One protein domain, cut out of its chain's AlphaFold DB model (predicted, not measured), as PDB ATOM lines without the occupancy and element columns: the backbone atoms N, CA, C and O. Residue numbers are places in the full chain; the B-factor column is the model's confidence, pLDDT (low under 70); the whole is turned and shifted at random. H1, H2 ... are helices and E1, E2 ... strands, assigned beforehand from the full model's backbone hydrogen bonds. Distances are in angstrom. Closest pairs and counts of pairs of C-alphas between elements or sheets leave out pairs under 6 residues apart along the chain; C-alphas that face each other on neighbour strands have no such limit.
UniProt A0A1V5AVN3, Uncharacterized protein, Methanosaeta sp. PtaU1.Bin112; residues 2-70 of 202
ATOM      1  N   GLY A   2     -58.002  38.574 -51.390       63.19
ATOM      2  CA  GLY A   2     -58.319  39.934 -51.879       63.19
ATOM      3  C   GLY A   2     -58.624  40.977 -50.789       63.19
ATOM      4  O   GLY A   2     -57.924  41.980 -50.702       63.19
ATOM      5  N   ASN A   3     -59.550  40.688 -49.864       64.31
ATOM      6  CA  ASN A   3     -59.858  41.596 -48.744       64.31
ATOM      7  C   ASN A   3     -58.661  41.854 -47.804       64.31
ATOM      8  O   ASN A   3     -58.539  42.939 -47.244       64.31
ATOM      9  N   LYS A   4     -57.760  40.873 -47.623       67.56
ATOM     10  CA  LYS A   4     -56.561  41.030 -46.780       67.56
ATOM     11  C   LYS A   4     -55.554  41.985 -47.423       67.56
ATOM     12  O   LYS A   4     -54.955  42.784 -46.705       67.56
ATOM     13  N   LEU A   5     -55.398  41.906 -48.745       68.69
ATOM     14  CA  LEU A   5     -54.548  42.799 -49.534       68.69
ATOM     15  C   LEU A   5     -55.130  44.218 -49.576       68.69
ATOM     16  O   LEU A   5     -54.409  45.179 -49.332       68.69
ATOM     17  N   GLU A   6     -56.442  44.356 -49.779       70.19
ATOM     18  CA  GLU A   6     -57.131  45.655 -49.759       70.19
ATOM     19  C   GLU A   6     -57.048  46.337 -48.382       70.19
ATOM     20  O   GLU A   6     -56.795  47.537 -48.273       70.19
ATOM     21  N   ASN A   7     -57.205  45.578 -47.298       66.06
ATOM     22  CA  ASN A   7     -57.040  46.114 -45.949       66.06
ATOM     23  C   ASN A   7     -55.586  46.538 -45.672       66.06
ATOM     24  O   ASN A   7     -55.364  47.510 -44.944       66.06
ATOM     25  N   ALA A   8     -54.606  45.837 -46.248       66.81
ATOM     26  CA  ALA A   8     -53.186  46.109 -46.047       66.81
ATOM     27  C   ALA A   8     -52.752  47.351 -46.838       66.81
ATOM     28  O   ALA A   8     -52.103  48.232 -46.267       66.81
ATOM     29  N   SER A   9     -53.219  47.501 -48.082       71.62
ATOM     30  CA  SER A   9     -53.003  48.717 -48.878       71.62
ATOM     31  C   SER A   9     -53.645  49.945 -48.229       71.62
ATOM     32  O   SER A   9     -52.988  50.974 -48.078       71.62
ATOM     33  N   ARG A  10     -54.883  49.828 -47.725       68.69
ATOM     34  CA  ARG A  10     -55.560  50.893 -46.954       68.69
ATOM     35  C   ARG A  10     -54.830  51.269 -45.669       68.69
ATOM     36  O   ARG A  10     -54.988  52.383 -45.181       68.69
ATOM     37  N   SER A  11     -54.049  50.347 -45.117       61.47
ATOM     38  CA  SER A  11     -53.223  50.579 -43.931       61.47
ATOM     39  C   SER A  11     -51.818  51.083 -44.288       61.47
ATOM     40  O   SER A  11     -50.973  51.211 -43.402       61.47
ATOM     41  N   SER A  12     -51.563  51.429 -45.561       67.38
ATOM     42  CA  SER A  12     -50.278  51.903 -46.105       67.38
ATOM     43  C   SER A  12     -49.107  50.939 -45.875       67.38
ATOM     44  O   SER A  12     -47.983  51.359 -45.608       67.38
ATOM     45  N   ILE A  13     -49.388  49.638 -45.926       73.38
ATOM     46  CA  ILE A  13     -48.381  48.578 -45.870       73.38
ATOM     47  C   ILE A  13     -47.944  48.277 -47.304       73.38
ATOM     48  O   ILE A  13     -48.791  48.229 -48.197       73.38
ATOM     49  N   ASP A  14     -46.643  48.098 -47.526       77.00
ATOM     50  CA  ASP A  14     -46.144  47.681 -48.835       77.00
ATOM     51  C   ASP A  14     -46.568  46.233 -49.097       77.00
ATOM     52  O   ASP A  14     -46.241  45.329 -48.331       77.00
ATOM     53  N   ILE A  15     -47.375  46.032 -50.135       81.31
ATOM     54  CA  ILE A  15     -47.971  44.736 -50.487       81.31
ATOM     55  C   ILE A  15     -47.572  44.275 -51.886       81.31
ATOM     56  O   ILE A  15     -48.172  43.327 -52.392       81.31
ATOM     57  N   LYS A  16     -46.623  44.959 -52.535       82.94
ATOM     58  CA  LYS A  16     -46.309  44.739 -53.949       82.94
ATOM     59  C   LYS A  16     -45.975  43.273 -54.238       82.94
ATOM     60  O   LYS A  16     -46.647  42.652 -55.060       82.94
ATOM     61  N   ASP A  17     -45.048  42.702 -53.477       81.81
ATOM     62  CA  ASP A  17     -44.583  41.325 -53.675       81.81
ATOM     63  C   ASP A  17     -45.697  40.299 -53.393       81.81
ATOM     64  O   ASP A  17     -45.924  39.367 -54.164       81.81
ATOM     65  N   SER A  18     -46.480  40.514 -52.331       80.94
ATOM     66  CA  SER A  18     -47.628  39.658 -52.001       80.94
ATOM     67  C   SER A  18     -48.728  39.704 -53.072       80.94
ATOM     68  O   SER A  18     -49.320  38.677 -53.413       80.94
ATOM     69  N   TYR A  19     -48.994  40.884 -53.641       84.94
ATOM     70  CA  TYR A  19     -49.978  41.061 -54.706       84.94
ATOM     71  C   TYR A  19     -49.541  40.368 -56.003       84.94
ATOM     72  O   TYR A  19     -50.358  39.709 -56.645       84.94
ATOM     73  N   GLU A  20     -48.259  40.454 -56.363       86.50
ATOM     74  CA  GLU A  20     -47.704  39.782 -57.542       86.50
ATOM     75  C   GLU A  20     -47.858  38.254 -57.452       86.50
ATOM     76  O   GLU A  20     -48.370  37.632 -58.390       86.50
ATOM     77  N   PHE A  21     -47.538  37.648 -56.302       85.62
ATOM     78  CA  PHE A  21     -47.754  36.212 -56.084       85.62
ATOM     79  C   PHE A  21     -49.238  35.822 -56.060       85.62
ATOM     80  O   PHE A  21     -49.601  34.765 -56.577       85.62
ATOM     81  N   TYR A  22     -50.125  36.678 -55.544       85.31
ATOM     82  CA  TYR A  22     -51.568  36.425 -55.581       85.31
ATOM     83  C   TYR A  22     -52.133  36.440 -57.012       85.31
ATOM     84  O   TYR A  22     -52.961  35.600 -57.368       85.31
ATOM     85  N   VAL A  23     -51.660  37.356 -57.862       87.88
ATOM     86  CA  VAL A  23     -52.040  37.398 -59.281       87.88
ATOM     87  C   VAL A  23     -51.505  36.176 -60.032       87.88
ATOM     88  O   VAL A  23     -52.206  35.642 -60.892       87.88
ATOM     89  N   LEU A  24     -50.299  35.698 -59.708       87.56
ATOM     90  CA  LEU A  24     -49.764  34.444 -60.254       87.56
ATOM     91  C   LEU A  24     -50.618  33.239 -59.843       87.56
ATOM     92  O   LEU A  24     -50.978  32.441 -60.705       87.56
ATOM     93  N   ALA A  25     -51.035  33.164 -58.577       83.31
ATOM     94  CA  ALA A  25     -51.941  32.121 -58.102       83.31
ATOM     95  C   ALA A  25     -53.265  32.108 -58.885       83.31
ATOM     96  O   ALA A  25     -53.715  31.052 -59.317       83.31
ATOM     97  N   LEU A  26     -53.865  33.280 -59.141       84.69
ATOM     98  CA  LEU A  26     -55.087  33.396 -59.950       84.69
ATOM     99  C   LEU A  26     -54.877  32.974 -61.411       84.69
ATOM    100  O   LEU A  26     -55.767  32.377 -62.014       84.69
ATOM    101  N   LYS A  27     -53.709  33.271 -61.991       89.12
ATOM    102  CA  LYS A  27     -53.370  32.848 -63.356       89.12
ATOM    103  C   LYS A  27     -53.228  31.334 -63.465       89.12
ATOM    104  O   LYS A  27     -53.722  30.776 -64.437       89.12
ATOM    105  N   GLU A  28     -52.585  30.682 -62.500       85.00
ATOM    106  CA  GLU A  28     -52.453  29.218 -62.483       85.00
ATOM    107  C   GLU A  28     -53.783  28.522 -62.173       85.00
ATOM    108  O   GLU A  28     -54.114  27.512 -62.793       85.00
ATOM    109  N   LEU A  29     -54.616  29.129 -61.324       85.94
ATOM    110  CA  LEU A  29     -55.965  28.639 -61.049       85.94
ATOM    111  C   LEU A  29     -56.861  28.709 -62.297       85.94
ATOM    112  O   LEU A  29     -57.575  27.758 -62.596       85.94
ATOM    113  N   ASN A  30     -56.755  29.780 -63.092       86.44
ATOM    114  CA  ASN A  30     -57.449  29.898 -64.382       86.44
ATOM    115  C   ASN A  30     -56.959  28.895 -65.443       86.44
ATOM    116  O   ASN A  30     -57.665  28.654 -66.419       86.44
ATOM    117  N   LYS A  31     -55.763  28.320 -65.274       90.75
ATOM    118  CA  LYS A  31     -55.238  27.232 -66.114       90.75
ATOM    119  C   LYS A  31     -55.611  25.841 -65.578       90.75
ATOM    120  O   LYS A  31     -55.120  24.849 -66.107       90.75
ATOM    121  N   SER A  32     -56.444  25.767 -64.535       85.81
ATOM    122  CA  SER A  32     -56.812  24.537 -63.820       85.81
ATOM    123  C   SER A  32     -55.635  23.808 -63.156       85.81
ATOM    124  O   SER A  32     -55.716  22.606 -62.905       85.81
ATOM    125  N   ASN A  33     -54.539  24.512 -62.855       83.19
ATOM    126  CA  ASN A  33     -53.398  23.953 -62.136       83.19
ATOM    127  C   ASN A  33     -53.483  24.307 -60.643       83.19
ATOM    128  O   ASN A  33     -52.924  25.299 -60.172       83.19
ATOM    129  N   GLU A  34     -54.243  23.501 -59.902       81.25
ATOM    130  CA  GLU A  34     -54.592  23.773 -58.502       81.25
ATOM    131  C   GLU A  34     -53.399  23.670 -57.542       81.25
ATOM    132  O   GLU A  34     -53.320  24.434 -56.578       81.25
ATOM    133  N   GLN A  35     -52.449  22.766 -57.808       82.12
ATOM    134  CA  GLN A  35     -51.277  22.570 -56.947       82.12
ATOM    135  C   GLN A  35     -50.360  23.794 -56.960       82.12
ATOM    136  O   GLN A  35     -50.015  24.322 -55.902       82.12
ATOM    137  N   ASP A  36     -50.025  24.299 -58.146       78.62
ATOM    138  CA  ASP A  36     -49.178  25.485 -58.263       78.62
ATOM    139  C   ASP A  36     -49.915  26.745 -57.796       78.62
ATOM    140  O   ASP A  36     -49.330  27.589 -57.115       78.62
ATOM    141  N   ALA A  37     -51.222  26.849 -58.069       76.12
ATOM    142  CA  ALA A  37     -52.047  27.929 -57.539       76.12
ATOM    143  C   ALA A  37     -52.012  27.978 -56.002       76.12
ATOM    144  O   ALA A  37     -51.889  29.064 -55.428       76.12
ATOM    145  N   PHE A  38     -52.063  26.821 -55.334       81.69
ATOM    146  CA  PHE A  38     -51.953  26.737 -53.878       81.69
ATOM    147  C   PHE A  38     -50.579  27.200 -53.375       81.69
ATOM    148  O   PHE A  38     -50.514  28.002 -52.444       81.69
ATOM    149  N   ILE A  39     -49.488  26.774 -54.017       86.19
ATOM    150  CA  ILE A  39     -48.120  27.169 -53.634       86.19
ATOM    151  C   ILE A  39     -47.929  28.686 -53.765       86.19
ATOM    152  O   ILE A  39     -47.408  29.333 -52.854       86.19
ATOM    153  N   TYR A  40     -48.378  29.284 -54.872       82.38
ATOM    154  CA  TYR A  40     -48.297  30.734 -55.059       82.38
ATOM    155  C   TYR A  40     -49.189  31.497 -54.078       82.38
ATOM    156  O   TYR A  40     -48.807  32.571 -53.609       82.38
ATOM    157  N   TYR A  41     -50.348  30.943 -53.724       78.06
ATOM    158  CA  TYR A  41     -51.228  31.525 -52.717       78.06
ATOM    159  C   TYR A  41     -50.604  31.502 -51.316       78.06
ATOM    160  O   TYR A  41     -50.679  32.496 -50.590       78.06
ATOM    161  N   ASP A  42     -49.964  30.396 -50.936       76.94
ATOM    162  CA  ASP A  42     -49.265  30.273 -49.656       76.94
ATOM    163  C   ASP A  42     -48.077  31.239 -49.580       76.94
ATOM    164  O   ASP A  42     -47.946  32.020 -48.634       76.94
ATOM    165  N   ARG A  43     -47.291  31.319 -50.659       81.69
ATOM    166  CA  ARG A  43     -46.196  32.284 -50.777       81.69
ATOM    167  C   ARG A  43     -46.679  33.732 -50.699       81.69
ATOM    168  O   ARG A  43     -46.069  34.537 -49.998       81.69
ATOM    169  N   ALA A  44     -47.803  34.063 -51.337       77.31
ATOM    170  CA  ALA A  44     -48.415  35.385 -51.227       77.31
ATOM    171  C   ALA A  44     -48.793  35.730 -49.776       77.31
ATOM    172  O   ALA A  44     -48.601  36.872 -49.352       77.31
ATOM    173  N   ASN A  45     -49.302  34.767 -48.995       73.81
ATOM    174  CA  ASN A  45     -49.569  34.967 -47.566       73.81
ATOM    175  C   ASN A  45     -48.280  35.171 -46.770       73.81
ATOM    176  O   ASN A  45     -48.231  36.063 -45.924       73.81
ATOM    177  N   HIS A  46     -47.245  34.381 -47.045       75.62
ATOM    178  CA  HIS A  46     -45.969  34.490 -46.351       75.62
ATOM    179  C   HIS A  46     -45.325  35.872 -46.553       75.62
ATOM    180  O   HIS A  46     -44.937  36.519 -45.579       75.62
ATOM    181  N   GLU A  47     -45.295  36.376 -47.790       76.62
ATOM    182  CA  GLU A  47     -44.777  37.719 -48.093       76.62
ATOM    183  C   GLU A  47     -45.631  38.828 -47.463       76.62
ATOM    184  O   GLU A  47     -45.101  39.817 -46.956       76.62
ATOM    185  N   LEU A  48     -46.958  38.649 -47.404       74.94
ATOM    186  CA  LEU A  48     -47.847  39.587 -46.713       74.94
ATOM    187  C   LEU A  48     -47.502  39.678 -45.220       74.94
ATOM    188  O   LEU A  48     -47.394  40.770 -44.663       74.94
ATOM    189  N   ILE A  49     -47.316  38.528 -44.569       70.25
ATOM    190  CA  ILE A  49     -46.962  38.441 -43.148       70.25
ATOM    191  C   ILE A  49     -45.579  39.056 -42.910       70.25
ATOM    192  O   ILE A  49     -45.402  39.809 -41.947       70.25
ATOM    193  N   ALA A  50     -44.611  38.793 -43.790       71.25
ATOM    194  CA  ALA A  50     -43.272  39.367 -43.717       71.25
ATOM    195  C   ALA A  50     -43.298  40.899 -43.835       71.25
ATOM    196  O   ALA A  50     -42.738  41.587 -42.979       71.25
ATOM    197  N   ALA A  51     -44.014  41.447 -44.821       71.31
ATOM    198  CA  ALA A  51     -44.164  42.891 -45.006       71.31
ATOM    199  C   ALA A  51     -44.803  43.574 -43.785       71.31
ATOM    200  O   ALA A  51     -44.381  44.646 -43.344       71.31
ATOM    201  N   ILE A  52     -45.784  42.915 -43.172       69.50
ATOM    202  CA  ILE A  52     -46.471  43.410 -41.977       69.50
ATOM    203  C   ILE A  52     -45.539  43.368 -40.762       69.50
ATOM    204  O   ILE A  52     -45.471  44.334 -39.996       69.50
ATOM    205  N   ASN A  53     -44.778  42.288 -40.599       65.88
ATOM    206  CA  ASN A  53     -43.821  42.141 -39.506       65.88
ATOM    207  C   ASN A  53     -42.606  43.067 -39.631       65.88
ATOM    208  O   ASN A  53     -42.049  43.461 -38.604       65.88
ATOM    209  N   ASN A  54     -42.222  43.442 -40.850       67.62
ATOM    210  CA  ASN A  54     -41.149  44.400 -41.112       67.62
ATOM    211  C   ASN A  54     -41.584  45.855 -40.878       67.62
ATOM    212  O   ASN A  54     -40.738  46.710 -40.623       67.62
ATOM    213  N   ASN A  55     -42.892  46.133 -40.846       64.50
ATOM    214  CA  ASN A  55     -43.464  47.445 -40.527       64.50
ATOM    215  C   ASN A  55     -43.454  47.744 -39.005       64.50
ATOM    216  O   ASN A  55     -44.488  47.984 -38.365       64.50
ATOM    217  N   LYS A  56     -42.260  47.702 -38.401       59.03
ATOM    218  CA  LYS A  56     -41.991  48.042 -36.994       59.03
ATOM    219  C   LYS A  56     -41.285  49.394 -36.913       59.03
ATOM    220  O   LYS A  56     -40.308  49.632 -37.615       59.03
ATOM    221  N   TRP A  57     -41.754  50.273 -36.035       51.47
ATOM    222  CA  TRP A  57     -41.062  51.515 -35.698       51.47
ATOM    223  C   TRP A  57     -40.059  51.247 -34.576       51.47
ATOM    224  O   TRP A  57     -40.389  50.614 -33.573       51.47
ATOM    225  N   SER A  58     -38.824  51.721 -34.733       46.66
ATOM    226  CA  SER A  58     -37.850  51.721 -33.643       46.66
ATOM    227  C   SER A  58     -37.977  53.019 -32.852       46.66
ATOM    228  O   SER A  58     -37.658  54.085 -33.375       46.66
ATOM    229  N   VAL A  59     -38.403  52.936 -31.594       48.12
ATOM    230  CA  VAL A  59     -38.347  54.057 -30.644       48.12
ATOM    231  C   VAL A  59     -37.450  53.624 -29.491       48.12
ATOM    232  O   VAL A  59     -37.709  52.602 -28.860       48.12
ATOM    233  N   ASN A  60     -36.365  54.364 -29.249       46.97
ATOM    234  CA  ASN A  60     -35.395  54.109 -28.173       46.97
ATOM    235  C   ASN A  60     -34.931  52.639 -28.061       46.97
ATOM    236  O   ASN A  60     -34.926  52.061 -26.979       46.97
ATOM    237  N   GLY A  61     -34.570  52.010 -29.185       52.41
ATOM    238  CA  GLY A  61     -34.048  50.633 -29.214       52.41
ATOM    239  C   GLY A  61     -35.105  49.524 -29.139       52.41
ATOM    240  O   GLY A  61     -34.802  48.379 -29.471       52.41
ATOM    241  N   TYR A  62     -36.359  49.848 -28.811       47.97
ATOM    242  CA  TYR A  62     -37.471  48.901 -28.850       47.97
ATOM    243  C   TYR A  62     -38.156  48.933 -30.221       47.97
ATOM    244  O   TYR A  62     -38.554  49.986 -30.721       47.97
ATOM    245  N   ARG A  63     -38.287  47.757 -30.849       53.19
ATOM    246  CA  ARG A  63     -39.026  47.576 -32.108       53.19
ATOM    247  C   ARG A  63     -40.505  47.377 -31.791       53.19
ATOM    248  O   ARG A  63     -40.931  46.259 -31.510       53.19
ATOM    249  N   ILE A  64     -41.275  48.457 -31.832       54.62
ATOM    250  CA  ILE A  64     -42.715  48.438 -31.570       54.62
ATOM    251  C   ILE A  64     -43.442  48.361 -32.918       54.62
ATOM    252  O   ILE A  64     -43.048  49.005 -33.890       54.62
ATOM    253  N   HIS A  65     -44.493  47.549 -33.013       58.62
ATOM    254  CA  HIS A  65     -45.326  47.523 -34.215       58.62
ATOM    255  C   HIS A  65     -45.975  48.894 -34.446       58.62
ATOM    256  O   HIS A  65     -46.467  49.519 -33.507       58.62
ATOM    257  N   SER A  66     -45.968  49.368 -35.695       58.56
ATOM    258  CA  SER A  66     -46.580  50.652 -36.042       58.56
ATOM    259  C   SER A  66     -48.084  50.653 -35.695       58.56
ATOM    260  O   SER A  66     -48.759  49.629 -35.848       58.56
ATOM    261  N   PRO A  67     -48.667  51.802 -35.302       58.06
ATOM    262  CA  PRO A  67     -50.117  51.948 -35.136       58.06
ATOM    263  C   PRO A  67     -50.920  51.550 -36.389       58.06
ATOM    264  O   PRO A  67     -52.081  51.159 -36.290       58.06
ATOM    265  N   ARG A  68     -50.294  51.570 -37.571       59.66
ATOM    266  CA  ARG A  68     -50.879  51.099 -38.836       59.66
ATOM    267  C   ARG A  68     -51.018  49.577 -38.887       59.66
ATOM    268  O   ARG A  68     -52.057  49.068 -39.297       59.66
ATOM    269  N   THR A  69     -50.011  48.860 -38.397       58.16
ATOM    270  CA  THR A  69     -50.017  47.399 -38.240       58.16
ATOM    271  C   THR A  69     -51.054  46.967 -37.205       58.16
ATOM    272  O   THR A  69     -51.751  45.973 -37.394       58.16
ATOM    273  N   ILE A  70     -51.218  47.764 -36.147       57.09
ATOM    274  CA  ILE A  70     -52.255  47.581 -35.128       57.09
ATOM    275  C   ILE A  70     -53.654  47.815 -35.727       57.09
ATOM    276  O   ILE A  70     -54.535  46.981 -35.547       57.09
TER     277      ILE A  70
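Overview. This is residues 2 to 70 of the 202 residues of an uncharacterized protein of Methanosaeta sp. PtaU1.Bin112 (UniProt A0A1V5AVN3). A two-stranded hairpin, E1 and E2, sits at one end of a long helical hairpin, H2 and H3, and continues the line of H3 beyond the end of H2. The short H1 lies loosely alongside the helical hairpin, and the four-residue H4 comes after the strands near the last turns of H3. The printed part has 69 residues, with four named helices and two named strands in the order H1, H2, H3, E1, E2, H4; the class is mostly helix, and the sheet E1 - E2 is antiparallel. The whole is loose, with a radius of gyration of the C-alphas of 14.4 A, and it is a rod spanning 51 by 20 by 14 A.

Arrangement. The sheet is a hairpin of E1, residues 56 to 59, and E2, residues 62 to 65, antiparallel at 142 degrees between their directions. N 57 and O 64 are 2.8 A apart, and N 64 and O 57 are 2.9 A apart, both within hydrogen-bond range. H3, residues 34 to 54, comes before E1 across a tight link. H3 forms a helical hairpin with H2, residues 16 to 30: they touch, with the C-alphas of Ala 25 and Ala 37 closest at 4.2 A, and run opposite ways at a shallow tilt of 13 degrees. H1, residues 2 to 10, is close to H2 but not clearly touching, the closest C-alphas being those of Leu 5 and Tyr 19 at 7.1 A; the two run opposite ways at a shallow tilt of 19 degrees. H4, residues 67 to 70, is close to H3 but not clearly touching, the closest C-alphas being those of Ile 52 and Thr 69 at 6.5 A. H4 is only just apart from E1, with closest C-alphas at 8.1 A. In H1, H2 and H3 every O i to N i+4 pair is within hydrogen-bond range; H4 is too short for such a pair.

Along the chain. H3 is the longest helix, 30.1 A from C-alpha 34 at (-54.592, 23.773, -58.502) to C-alpha 54 at (-41.149, 44.400, -41.112). H2 measures 21.3 A and H1 12.3 A, with H1 beginning at C-alpha 2, (-58.319, 39.934, -51.879). E1 measures 9.5 A, E2 9.6 A and H4 4.9 A.

Size, cuts and confidence. The C-alphas farthest apart are those of Ser 32 and Asn 60, at 51.0 A. The printed part has no cut, and its five links between named elements are tight. The mean pLDDT of the printed part is 72.2; residues 2 to 5, 7 to 8, 10 to 12 and 52 to 70 are under 70.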